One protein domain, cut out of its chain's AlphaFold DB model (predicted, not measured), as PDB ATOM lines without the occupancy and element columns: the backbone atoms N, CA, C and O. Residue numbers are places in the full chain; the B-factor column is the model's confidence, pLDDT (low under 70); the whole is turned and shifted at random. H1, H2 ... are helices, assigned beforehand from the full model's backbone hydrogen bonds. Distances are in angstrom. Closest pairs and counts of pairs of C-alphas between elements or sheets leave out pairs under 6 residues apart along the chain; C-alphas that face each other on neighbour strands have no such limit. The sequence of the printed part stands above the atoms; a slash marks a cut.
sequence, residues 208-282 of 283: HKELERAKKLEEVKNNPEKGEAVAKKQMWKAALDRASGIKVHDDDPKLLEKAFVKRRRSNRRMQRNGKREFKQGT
ATOM      1  N   HIS A 208     -13.135  10.155  30.497       66.69
ATOM      2  CA  HIS A 208     -13.673  10.514  29.188       66.69
ATOM      3  C   HIS A 208     -14.078  11.993  29.113       66.69
ATOM      4  O   HIS A 208     -13.776  12.684  28.149       66.69
ATOM      5  N   LYS A 209     -14.716  12.500  30.169       74.81
ATOM      6  CA  LYS A 209     -15.152  13.892  30.269       74.81
ATOM      7  C   LYS A 209     -13.979  14.845  30.527       74.81
ATOM      8  O   LYS A 209     -14.074  16.025  30.210       74.81
ATOM      9  N   GLU A 210     -12.876  14.345  31.086       68.94
ATOM     10  CA  GLU A 210     -11.602  15.078  31.166       68.94
ATOM     11  C   GLU A 210     -10.975  15.248  29.770       68.94
ATOM     12  O   GLU A 210     -10.609  16.361  29.409       68.94
ATOM     13  N   LEU A 211     -10.956  14.190  28.945       71.12
ATOM     14  CA  LEU A 211     -10.471  14.244  27.555       71.12
ATOM     15  C   LEU A 211     -11.265  15.219  26.682       71.12
ATOM     16  O   LEU A 211     -10.683  15.990  25.924       71.12
ATOM     17  N   GLU A 212     -12.590  15.199  26.799       74.38
ATOM     18  CA  GLU A 212     -13.475  16.094  26.049       74.38
ATOM     19  C   GLU A 212     -13.249  17.567  26.424       74.38
ATOM     20  O   GLU A 212     -13.184  18.440  25.561       74.38
ATOM     21  N   ARG A 213     -13.051  17.849  27.718       73.50
ATOM     22  CA  ARG A 213     -12.745  19.199  28.209       73.50
ATOM     23  C   ARG A 213     -11.367  19.684  27.765       73.50
ATOM     24  O   ARG A 213     -11.250  20.855  27.424       73.50
ATOM     25  N   ALA A 214     -10.364  18.807  27.745       71.88
ATOM     26  CA  ALA A 214      -9.024  19.143  27.267       71.88
ATOM     27  C   ALA A 214      -9.030  19.501  25.770       71.88
ATOM     28  O   ALA A 214      -8.506  20.548  25.401       71.88
ATOM     29  N   LYS A 215      -9.717  18.709  24.927       76.88
ATOM     30  CA  LYS A 215      -9.876  19.003  23.489       76.88
ATOM     31  C   LYS A 215     -10.608  20.320  23.238       76.88
ATOM     32  O   LYS A 215     -10.154  21.133  22.446       76.88
ATOM     33  N   LYS A 216     -11.695  20.571  23.975       74.38
ATOM     34  CA  LYS A 216     -12.445  21.829  23.871       74.38
ATOM     35  C   LYS A 216     -11.608  23.045  24.285       74.38
ATOM     36  O   LYS A 216     -11.762  24.122  23.723       74.38
ATOM     37  N   LEU A 217     -10.724  22.895  25.273       58.69
ATOM     38  CA  LEU A 217      -9.804  23.956  25.689       58.69
ATOM     39  C   LEU A 217      -8.668  24.188  24.681       58.69
ATOM     40  O   LEU A 217      -8.208  25.318  24.569       58.69
ATOM     41  N   GLU A 218      -8.219  23.156  23.965       66.19
ATOM     42  CA  GLU A 218      -7.243  23.263  22.869       66.19
ATOM     43  C   GLU A 218      -7.852  23.956  21.642       66.19
ATOM     44  O   GLU A 218      -7.268  24.886  21.100       66.19
ATOM     45  N   GLU A 219      -9.074  23.587  21.267       70.38
ATOM     46  CA  GLU A 219      -9.803  24.199  20.152       70.38
ATOM     47  C   GLU A 219     -10.035  25.702  20.361       70.38
ATOM     48  O   GLU A 219      -9.852  26.502  19.448       70.38
ATOM     49  N   VAL A 220     -10.339  26.120  21.595       66.44
ATOM     50  CA  VAL A 220     -10.480  27.545  21.939       66.44
ATOM     51  C   VAL A 220      -9.145  28.296  21.855       66.44
ATOM     52  O   VAL A 220      -9.146  29.480  21.524       66.44
ATOM     53  N   LYS A 221      -8.014  27.626  22.119       63.94
ATOM     54  CA  LYS A 221      -6.668  28.212  22.001       63.94
ATOM     55  C   LYS A 221      -6.220  28.386  20.546       63.94
ATOM     56  O   LYS A 221      -5.433  29.284  20.287       63.94
ATOM     57  N   ASN A 222      -6.725  27.569  19.622       69.62
ATOM     58  CA  ASN A 222      -6.339  27.601  18.206       69.62
ATOM     59  C   ASN A 222      -7.051  28.697  17.386       69.62
ATOM     60  O   ASN A 222      -6.759  28.854  16.204       69.62
ATOM     61  N   ASN A 223      -7.974  29.461  17.985       69.38
ATOM     62  CA  ASN A 223      -8.620  30.594  17.317       69.38
ATOM     63  C   ASN A 223      -7.710  31.838  17.350       69.38
ATOM     64  O   ASN A 223      -7.283  32.215  18.441       69.38
ATOM     65  N   PRO A 224      -7.468  32.530  16.221       65.06
ATOM     66  CA  PRO A 224      -6.461  33.594  16.139       65.06
ATOM     67  C   PRO A 224      -6.789  34.842  16.976       65.06
ATOM     68  O   PRO A 224      -5.891  35.468  17.514       65.06
ATOM     69  N   GLU A 225      -8.067  35.177  17.161       66.06
ATOM     70  CA  GLU A 225      -8.475  36.432  17.817       66.06
ATOM     71  C   GLU A 225      -8.680  36.291  19.342       66.06
ATOM     72  O   GLU A 225      -8.493  37.224  20.116       66.06
ATOM     73  N   LYS A 226      -9.061  35.095  19.807       66.19
ATOM     74  CA  LYS A 226      -9.380  34.819  21.226       66.19
ATOM     75  C   LYS A 226      -8.389  33.857  21.881       66.19
ATOM     76  O   LYS A 226      -8.377  33.735  23.108       66.19
ATOM     77  N   GLY A 227      -7.560  33.184  21.086       65.06
ATOM     78  CA  GLY A 227      -6.608  32.175  21.539       65.06
ATOM     79  C   GLY A 227      -5.499  32.758  22.403       65.06
ATOM     80  O   GLY A 227      -5.207  32.201  23.460       65.06
ATOM     81  N   GLU A 228      -4.957  33.920  22.033       70.00
ATOM     82  CA  GLU A 228      -3.886  34.577  22.791       70.00
ATOM     83  C   GLU A 228      -4.353  35.060  24.166       70.00
ATOM     84  O   GLU A 228      -3.718  34.766  25.182       70.00
ATOM     85  N   ALA A 229      -5.504  35.735  24.235       77.00
ATOM     86  CA  ALA A 229      -6.086  36.186  25.499       77.00
ATOM     87  C   ALA A 229      -6.435  35.002  26.420       77.00
ATOM     88  O   ALA A 229      -6.195  35.040  27.632       77.00
ATOM     89  N   VAL A 230      -6.955  33.907  25.853       76.38
ATOM     90  CA  VAL A 230      -7.247  32.678  26.603       76.38
ATOM     91  C   VAL A 230      -5.962  31.993  27.066       76.38
ATOM     92  O   VAL A 230      -5.907  31.540  28.211       76.38
ATOM     93  N   ALA A 231      -4.921  31.939  26.235       77.56
ATOM     94  CA  ALA A 231      -3.625  31.374  26.594       77.56
ATOM     95  C   ALA A 231      -2.975  32.160  27.740       77.56
ATOM     96  O   ALA A 231      -2.654  31.558  28.766       77.56
ATOM     97  N   LYS A 232      -2.901  33.495  27.636       84.50
ATOM     98  CA  LYS A 232      -2.410  34.384  28.704       84.50
ATOM     99  C   LYS A 232      -3.189  34.156  30.007       84.50
ATOM    100  O   LYS A 232      -2.599  33.851  31.042       84.50
ATOM    101  N   LYS A 233      -4.527  34.154  29.961       87.38
ATOM    102  CA  LYS A 233      -5.381  33.904  31.141       87.38
ATOM    103  C   LYS A 233      -5.151  32.525  31.775       87.38
ATOM    104  O   LYS A 233      -5.170  32.398  32.999       87.38
ATOM    105  N   GLN A 234      -4.935  31.488  30.966       83.50
ATOM    106  CA  GLN A 234      -4.631  30.136  31.450       83.50
ATOM    107  C   GLN A 234      -3.232  30.050  32.064       83.50
ATOM    108  O   GLN A 234      -3.078  29.430  33.114       83.50
ATOM    109  N   MET A 235      -2.234  30.702  31.464       80.94
ATOM    110  CA  MET A 235      -0.870  30.754  31.997       80.94
ATOM    111  C   MET A 235      -0.837  31.406  33.377       80.94
ATOM    112  O   MET A 235      -0.271  30.841  34.308       80.94
ATOM    113  N   TRP A 236      -1.508  32.547  33.537       84.69
ATOM    114  CA  TRP A 236      -1.547  33.275  34.807       84.69
ATOM    115  C   TRP A 236      -2.294  32.492  35.883       84.69
ATOM    116  O   TRP A 236      -1.840  32.394  37.022       84.69
ATOM    117  N   LYS A 237      -3.407  31.848  35.515       85.75
ATOM    118  CA  LYS A 237      -4.138  30.954  36.413       85.75
ATOM    119  C   LYS A 237      -3.287  29.758  36.851       85.75
ATOM    120  O   LYS A 237      -3.257  29.432  38.032       85.75
ATOM    121  N   ALA A 238      -2.560  29.142  35.923       84.38
ATOM    122  CA  ALA A 238      -1.662  28.034  36.223       84.38
ATOM    123  C   ALA A 238      -0.471  28.471  37.093       84.38
ATOM    124  O   ALA A 238      -0.052  27.724  37.976       84.38
ATOM    125  N   ALA A 239       0.069  29.674  36.881       82.94
ATOM    126  CA  ALA A 239       1.105  30.258  37.730       82.94
ATOM    127  C   ALA A 239       0.591  30.506  39.158       82.94
ATOM    128  O   ALA A 239       1.256  30.129  40.122       82.94
ATOM    129  N   LEU A 240      -0.624  31.045  39.297       85.81
ATOM    130  CA  LEU A 240      -1.292  31.247  40.583       85.81
ATOM    131  C   LEU A 240      -1.526  29.916  41.320       85.81
ATOM    132  O   LEU A 240      -1.220  29.796  42.507       85.81
ATOM    133  N   ASP A 241      -2.021  28.898  40.614       78.06
ATOM    134  CA  ASP A 241      -2.246  27.566  41.178       78.06
ATOM    135  C   ASP A 241      -0.917  26.928  41.633       78.06
ATOM    136  O   ASP A 241      -0.839  26.408  42.751       78.06
ATOM    137  N   ARG A 242       0.162  27.053  40.841       80.62
ATOM    138  CA  ARG A 242       1.516  26.602  41.220       80.62
ATOM    139  C   ARG A 242       2.052  27.343  42.449       80.62
ATOM    140  O   ARG A 242       2.536  26.690  43.371       80.62
ATOM    141  N   ALA A 243       1.909  28.669  42.508       81.00
ATOM    142  CA  ALA A 243       2.311  29.480  43.661       81.00
ATOM    143  C   ALA A 243       1.535  29.107  44.937       81.00
ATOM    144  O   ALA A 243       2.076  29.147  46.038       81.00
ATOM    145  N   SER A 244       0.281  28.666  44.793       70.94
ATOM    146  CA  SER A 244      -0.541  28.171  45.903       70.94
ATOM    147  C   SER A 244      -0.209  26.734  46.352       70.94
ATOM    148  O   SER A 244      -0.849  26.211  47.269       70.94
ATOM    149  N   GLY A 245       0.774  26.084  45.717       79.12
ATOM    150  CA  GLY A 245       1.208  24.718  46.022       79.12
ATOM    151  C   GLY A 245       0.325  23.619  45.421       79.12
ATOM    152  O   GLY A 245       0.458  22.449  45.787       79.12
ATOM    153  N   ILE A 246      -0.590  23.961  44.506       72.25
ATOM    154  CA  ILE A 246      -1.408  22.984  43.782       72.25
ATOM    155  C   ILE A 246      -0.545  22.372  42.670       72.25
ATOM    156  O   ILE A 246       0.045  23.081  41.856       72.25
ATOM    157  N   LYS A 247      -0.477  21.035  42.610       76.62
ATOM    158  CA  LYS A 247       0.163  20.311  41.500       76.62
ATOM    159  C   LYS A 247      -0.648  20.518  40.220       76.62
ATOM    160  O   LYS A 247      -1.598  19.782  39.960       76.62
ATOM    161  N   VAL A 248      -0.266  21.522  39.440       72.00
ATOM    162  CA  VAL A 248      -0.784  21.746  38.091       72.00
ATOM    163  C   VAL A 248      -0.138  20.721  37.167       72.00
ATOM    164  O   VAL A 248       1.071  20.756  36.943       72.00
ATOM    165  N   HIS A 249      -0.936  19.773  36.682       65.50
ATOM    166  CA  HIS A 249      -0.548  18.925  35.564       65.50
ATOM    167  C   HIS A 249      -0.946  19.639  34.277       65.50
ATOM    168  O   HIS A 249      -2.068  20.133  34.182       65.50
ATOM    169  N   ASP A 250      -0.038  19.703  33.310       66.00
ATOM    170  CA  ASP A 250      -0.390  20.178  31.980       66.00
ATOM    171  C   ASP A 250      -1.294  19.105  31.350       66.00
ATOM    172  O   ASP A 250      -0.891  17.953  31.154       66.00
ATOM    173  N   ASP A 251      -2.571  19.443  31.167       65.50
ATOM    174  CA  ASP A 251      -3.596  18.550  30.618       65.50
ATOM    175  C   ASP A 251      -3.387  18.380  29.105       65.50
ATOM    176  O   ASP A 251      -4.203  18.796  28.282       65.50
ATOM    177  N   ASP A 252      -2.267  17.764  28.728       72.69
ATOM    178  CA  ASP A 252      -1.945  17.496  27.337       72.69
ATOM    179  C   ASP A 252      -2.838  16.363  26.803       72.69
ATOM    180  O   ASP A 252      -2.791  15.228  27.311       72.69
ATOM    181  N   PRO A 253      -3.600  16.592  25.719       70.88
ATOM    182  CA  PRO A 253      -4.560  15.616  25.198       70.88
ATOM    183  C   PRO A 253      -3.881  14.302  24.785       70.88
ATOM    184  O   PRO A 253      -4.403  13.213  25.038       70.88
ATOM    185  N   LYS A 254      -2.655  14.383  24.248       75.06
ATOM    186  CA  LYS A 254      -1.833  13.227  23.850       75.06
ATOM    187  C   LYS A 254      -1.385  12.378  25.046       75.06
ATOM    188  O   LYS A 254      -1.327  11.150  24.947       75.06
ATOM    189  N   LEU A 255      -1.050  13.000  26.179       72.31
ATOM    190  CA  LEU A 255      -0.657  12.275  27.394       72.31
ATOM    191  C   LEU A 255      -1.870  11.603  28.041       72.31
ATOM    192  O   LEU A 255      -1.785  10.453  28.487       72.31
ATOM    193  N   LEU A 256      -3.017  12.281  28.017       70.31
ATOM    194  CA  LEU A 256      -4.270  11.766  28.554       70.31
ATOM    195  C   LEU A 256      -4.794  10.570  27.736       70.31
ATOM    196  O   LEU A 256      -5.235   9.565  28.306       70.31
ATOM    197  N   GLU A 257      -4.646  10.608  26.411       77.56
ATOM    198  CA  GLU A 257      -4.962   9.488  25.521       77.56
ATOM    199  C   GLU A 257      -4.044   8.280  25.770       77.56
ATOM    200  O   GLU A 257      -4.521   7.161  25.998       77.56
ATOM    201  N   LYS A 258      -2.723   8.495  25.863       84.12
ATOM    202  CA  LYS A 258      -1.760   7.442  26.244       84.12
ATOM    203  C   LYS A 258      -2.112   6.814  27.598       84.12
ATOM    204  O   LYS A 258      -2.053   5.588  27.749       84.12
ATOM    205  N   ALA A 259      -2.536   7.622  28.572       79.69
ATOM    206  CA  ALA A 259      -2.974   7.146  29.881       79.69
ATOM    207  C   ALA A 259      -4.270   6.316  29.810       79.69
ATOM    208  O   ALA A 259      -4.387   5.304  30.515       79.69
ATOM    209  N   PHE A 260      -5.227   6.688  28.952       77.44
ATOM    210  CA  PHE A 260      -6.447   5.912  28.707       77.44
ATOM    211  C   PHE A 260      -6.128   4.549  28.087       77.44
ATOM    212  O   PHE A 260      -6.572   3.515  28.593       77.44
ATOM    213  N   VAL A 261      -5.277   4.520  27.058       85.06
ATOM    214  CA  VAL A 261      -4.863   3.276  26.400       85.06
ATOM    215  C   VAL A 261      -4.089   2.371  27.369       85.06
ATOM    216  O   VAL A 261      -4.374   1.171  27.449       85.06
ATOM    217  N   LYS A 262      -3.160   2.920  28.167       86.00
ATOM    218  CA  LYS A 262      -2.431   2.165  29.205       86.00
ATOM    219  C   LYS A 262      -3.389   1.579  30.244       86.00
ATOM    220  O   LYS A 262      -3.291   0.396  30.571       86.00
ATOM    221  N   ARG A 263      -4.365   2.367  30.710       83.31
ATOM    222  CA  ARG A 263      -5.400   1.898  31.645       83.31
ATOM    223  C   ARG A 263      -6.268   0.798  31.032       83.31
ATOM    224  O   ARG A 263      -6.532  -0.193  31.708       83.31
ATOM    225  N   ARG A 264      -6.650   0.916  29.757       83.56
ATOM    226  CA  ARG A 264      -7.428  -0.107  29.039       83.56
ATOM    227  C   ARG A 264      -6.654  -1.422  28.908       83.56
ATOM    228  O   ARG A 264      -7.220  -2.488  29.141       83.56
ATOM    229  N   ARG A 265      -5.354  -1.356  28.598       83.88
ATOM    230  CA  ARG A 265      -4.454  -2.525  28.558       83.88
ATOM    231  C   ARG A 265      -4.317  -3.184  29.932       83.88
ATOM    232  O   ARG A 265      -4.429  -4.404  30.022       83.88
ATOM    233  N   SER A 266      -4.139  -2.394  30.990       77.69
ATOM    234  CA  SER A 266      -4.061  -2.898  32.367       77.69
ATOM    235  C   SER A 266      -5.350  -3.607  32.790       77.69
ATOM    236  O   SER A 266      -5.294  -4.706  33.329       77.69
ATOM    237  N   ASN A 267      -6.514  -3.028  32.480       81.00
ATOM    238  CA  ASN A 267      -7.805  -3.613  32.843       81.00
ATOM    239  C   ASN A 267      -8.059  -4.950  32.119       81.00
ATOM    240  O   ASN A 267      -8.550  -5.903  32.716       81.00
ATOM    241  N   ARG A 268      -7.648  -5.062  30.843       80.75
ATOM    242  CA  ARG A 268      -7.694  -6.337  30.102       80.75
ATOM    243  C   ARG A 268      -6.804  -7.411  30.733       80.75
ATOM    244  O   ARG A 268      -7.196  -8.573  30.743       80.75
ATOM    245  N   ARG A 269      -5.625  -7.046  31.251       82.38
ATOM    246  CA  ARG A 269      -4.740  -7.985  31.969       82.38
ATOM    247  C   ARG A 269      -5.393  -8.467  33.265       82.38
ATOM    248  O   ARG A 269      -5.430  -9.671  33.480       82.38
ATOM    249  N   MET A 270      -5.999  -7.564  34.041       75.38
ATOM    250  CA  MET A 270      -6.762  -7.919  35.249       75.38
ATOM    251  C   MET A 270      -7.879  -8.924  34.950       75.38
ATOM    252  O   MET A 270      -7.984  -9.940  35.622       75.38
ATOM    253  N   GLN A 271      -8.674  -8.686  33.901       74.94
ATOM    254  CA  GLN A 271      -9.757  -9.599  33.517       74.94
ATOM    255  C   GLN A 271      -9.241 -10.971  33.067       74.94
ATOM    256  O   GLN A 271      -9.880 -11.986  33.332       74.94
ATOM    257  N   ARG A 272      -8.092 -11.026  32.380       76.50
ATOM    258  CA  ARG A 272      -7.471 -12.296  31.969       76.50
ATOM    259  C   ARG A 272      -6.895 -13.058  33.160       76.50
ATOM    260  O   ARG A 272      -7.036 -14.273  33.185       76.50
ATOM    261  N   ASN A 273      -6.290 -12.365  34.120       70.19
ATOM    262  CA  ASN A 273      -5.762 -12.982  35.336       70.19
ATOM    263  C   ASN A 273      -6.898 -13.474  36.244       70.19
ATOM    264  O   ASN A 273      -6.885 -14.637  36.621       70.19
ATOM    265  N   GLY A 274      -7.954 -12.681  36.453       71.44
ATOM    266  CA  GLY A 274      -9.131 -13.122  37.214       71.44
ATOM    267  C   GLY A 274      -9.849 -14.326  36.587       71.44
ATOM    268  O   GLY A 274     -10.273 -15.231  37.292       71.44
ATOM    269  N   LYS A 275      -9.917 -14.408  35.248       66.50
ATOM    270  CA  LYS A 275     -10.445 -15.597  34.546       66.50
ATOM    271  C   LYS A 275      -9.539 -16.829  34.652       66.50
ATOM    272  O   LYS A 275     -10.029 -17.938  34.480       66.50
ATOM    273  N   ARG A 276      -8.230 -16.650  34.856       59.59
ATOM    274  CA  ARG A 276      -7.282 -17.756  35.070       59.59
ATOM    275  C   ARG A 276      -7.391 -18.290  36.492       59.59
ATOM    276  O   ARG A 276      -7.461 -19.499  36.651       59.59
ATOM    277  N   GLU A 277      -7.505 -17.408  37.479       61.53
ATOM    278  CA  GLU A 277      -7.700 -17.799  38.880       61.53
ATOM    279  C   GLU A 277      -9.062 -18.465  39.106       61.53
ATOM    280  O   GLU A 277      -9.129 -19.503  39.754       61.53
ATOM    281  N   PHE A 278     -10.130 -17.977  38.461       57.16
ATOM    282  CA  PHE A 278     -11.439 -18.642  38.509       57.16
ATOM    283  C   PHE A 278     -11.424 -20.050  37.892       57.16
ATOM    284  O   PHE A 278     -12.140 -20.921  38.356       57.16
ATOM    285  N   LYS A 279     -10.595 -20.301  36.868       59.69
ATOM    286  CA  LYS A 279     -10.451 -21.636  36.259       59.69
ATOM    287  C   LYS A 279      -9.578 -22.596  37.071       59.69
ATOM    288  O   LYS A 279      -9.694 -23.798  36.876       59.69
ATOM    289  N   GLN A 280      -8.688 -22.082  37.919       58.03
ATOM    290  CA  GLN A 280      -7.811 -22.898  38.767       58.03
ATOM    291  C   GLN A 280      -8.431 -23.215  40.135       58.03
ATOM    292  O   GLN A 280      -8.031 -24.192  40.750       58.03
ATOM    293  N   GLY A 281      -9.413 -22.432  40.595       55.62
ATOM    294  CA  GLY A 281     -10.153 -22.694  41.838       55.62
ATOM    295  C   GLY A 281     -11.392 -23.586  41.690       55.62
ATOM    296  O   GLY A 281     -12.081 -23.815  42.677       55.62
ATOM    297  N   THR A 282     -11.713 -24.051  40.478       56.59
ATOM    298  CA  THR A 282     -12.889 -24.897  40.186       56.59
ATOM    299  C   THR A 282     -12.512 -26.300  39.699       56.59
ATOM    300  O   THR A 282     -13.300 -26.913  38.982       56.59
TER     301      THR A 282
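This is residues 208 to 282 of the 283 residues of the protein "RRP14 domain-containing protein" of Arachis hypogaea (UniProt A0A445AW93). An open triangular frame bears one long helical arm: H1 and H2 meet at a corner, residues 244 to 252 fold back from the far end of H2 toward H1 as the third side, and H3 begins beside the first part of H1 and runs away from the frame. Residues 261 to 282, of which 261 to 280 belong to H3, stick out free: the body without them spans 32 A at its longest, the whole 64 A. The printed part has 75 residues with three named helices, in the order H1, H2, H3, and no named strand; the class is all helix. The whole is extended, with a radius of gyration of the C-alphas of 19.5 A and spans of 64 by 29 by 15 A.

H1 is residues 208 to 221, 20.3 A from first to last C-alpha, and begins with C-alpha 208 at (-13.673, 10.514, 29.188). A tight link of 5 residues leads to H2, residues 227 to 243, 24.0 A long, which ends with C-alpha 243 at (2.311, 29.480, 43.661). A short link of 9 residues leads to H3, residues 253 to 280, the longest helix with 28 residues and 41.0 A, whose last C-alpha, 280, is at (-7.811, -22.898, 38.767).

H1 and H2 touch only at the corner by their link, H1 with residues 220 to 221 alone and H2 with residues 227 to 231 alone. Their closest C-alphas, those of Lys 221 and Gly 227, are 4.0 A apart. H1 and H2 run opposite ways at a steep tilt of 55 degrees. H1 touches H3 with residues 211 to 215 alone, and H3 touches H1 with residues 253 to 257 alone. Their closest C-alphas, those of Ala 214 and Pro 253, are 6.1 A apart. H1 and H3 run opposite ways at a shallow tilt of 12 degrees. H2 and H3 are apart, though they follow each other in the chain. In H1, H2 and H3 every O i to N i+4 pair is within hydrogen-bond range.

The two C-alphas farthest apart, those of Glu 225 and Thr 282, are 65.4 A from each other. Without the stretch that stands free, the body of 53 residues spans 32 by 28 by 15 A. The printed part has no cut, and neither link is long. The mean pLDDT of the printed part is 73.5; 23 residues are under 70, among them residues 220 to 227, residues 249 to 251 and residues 275 to 282.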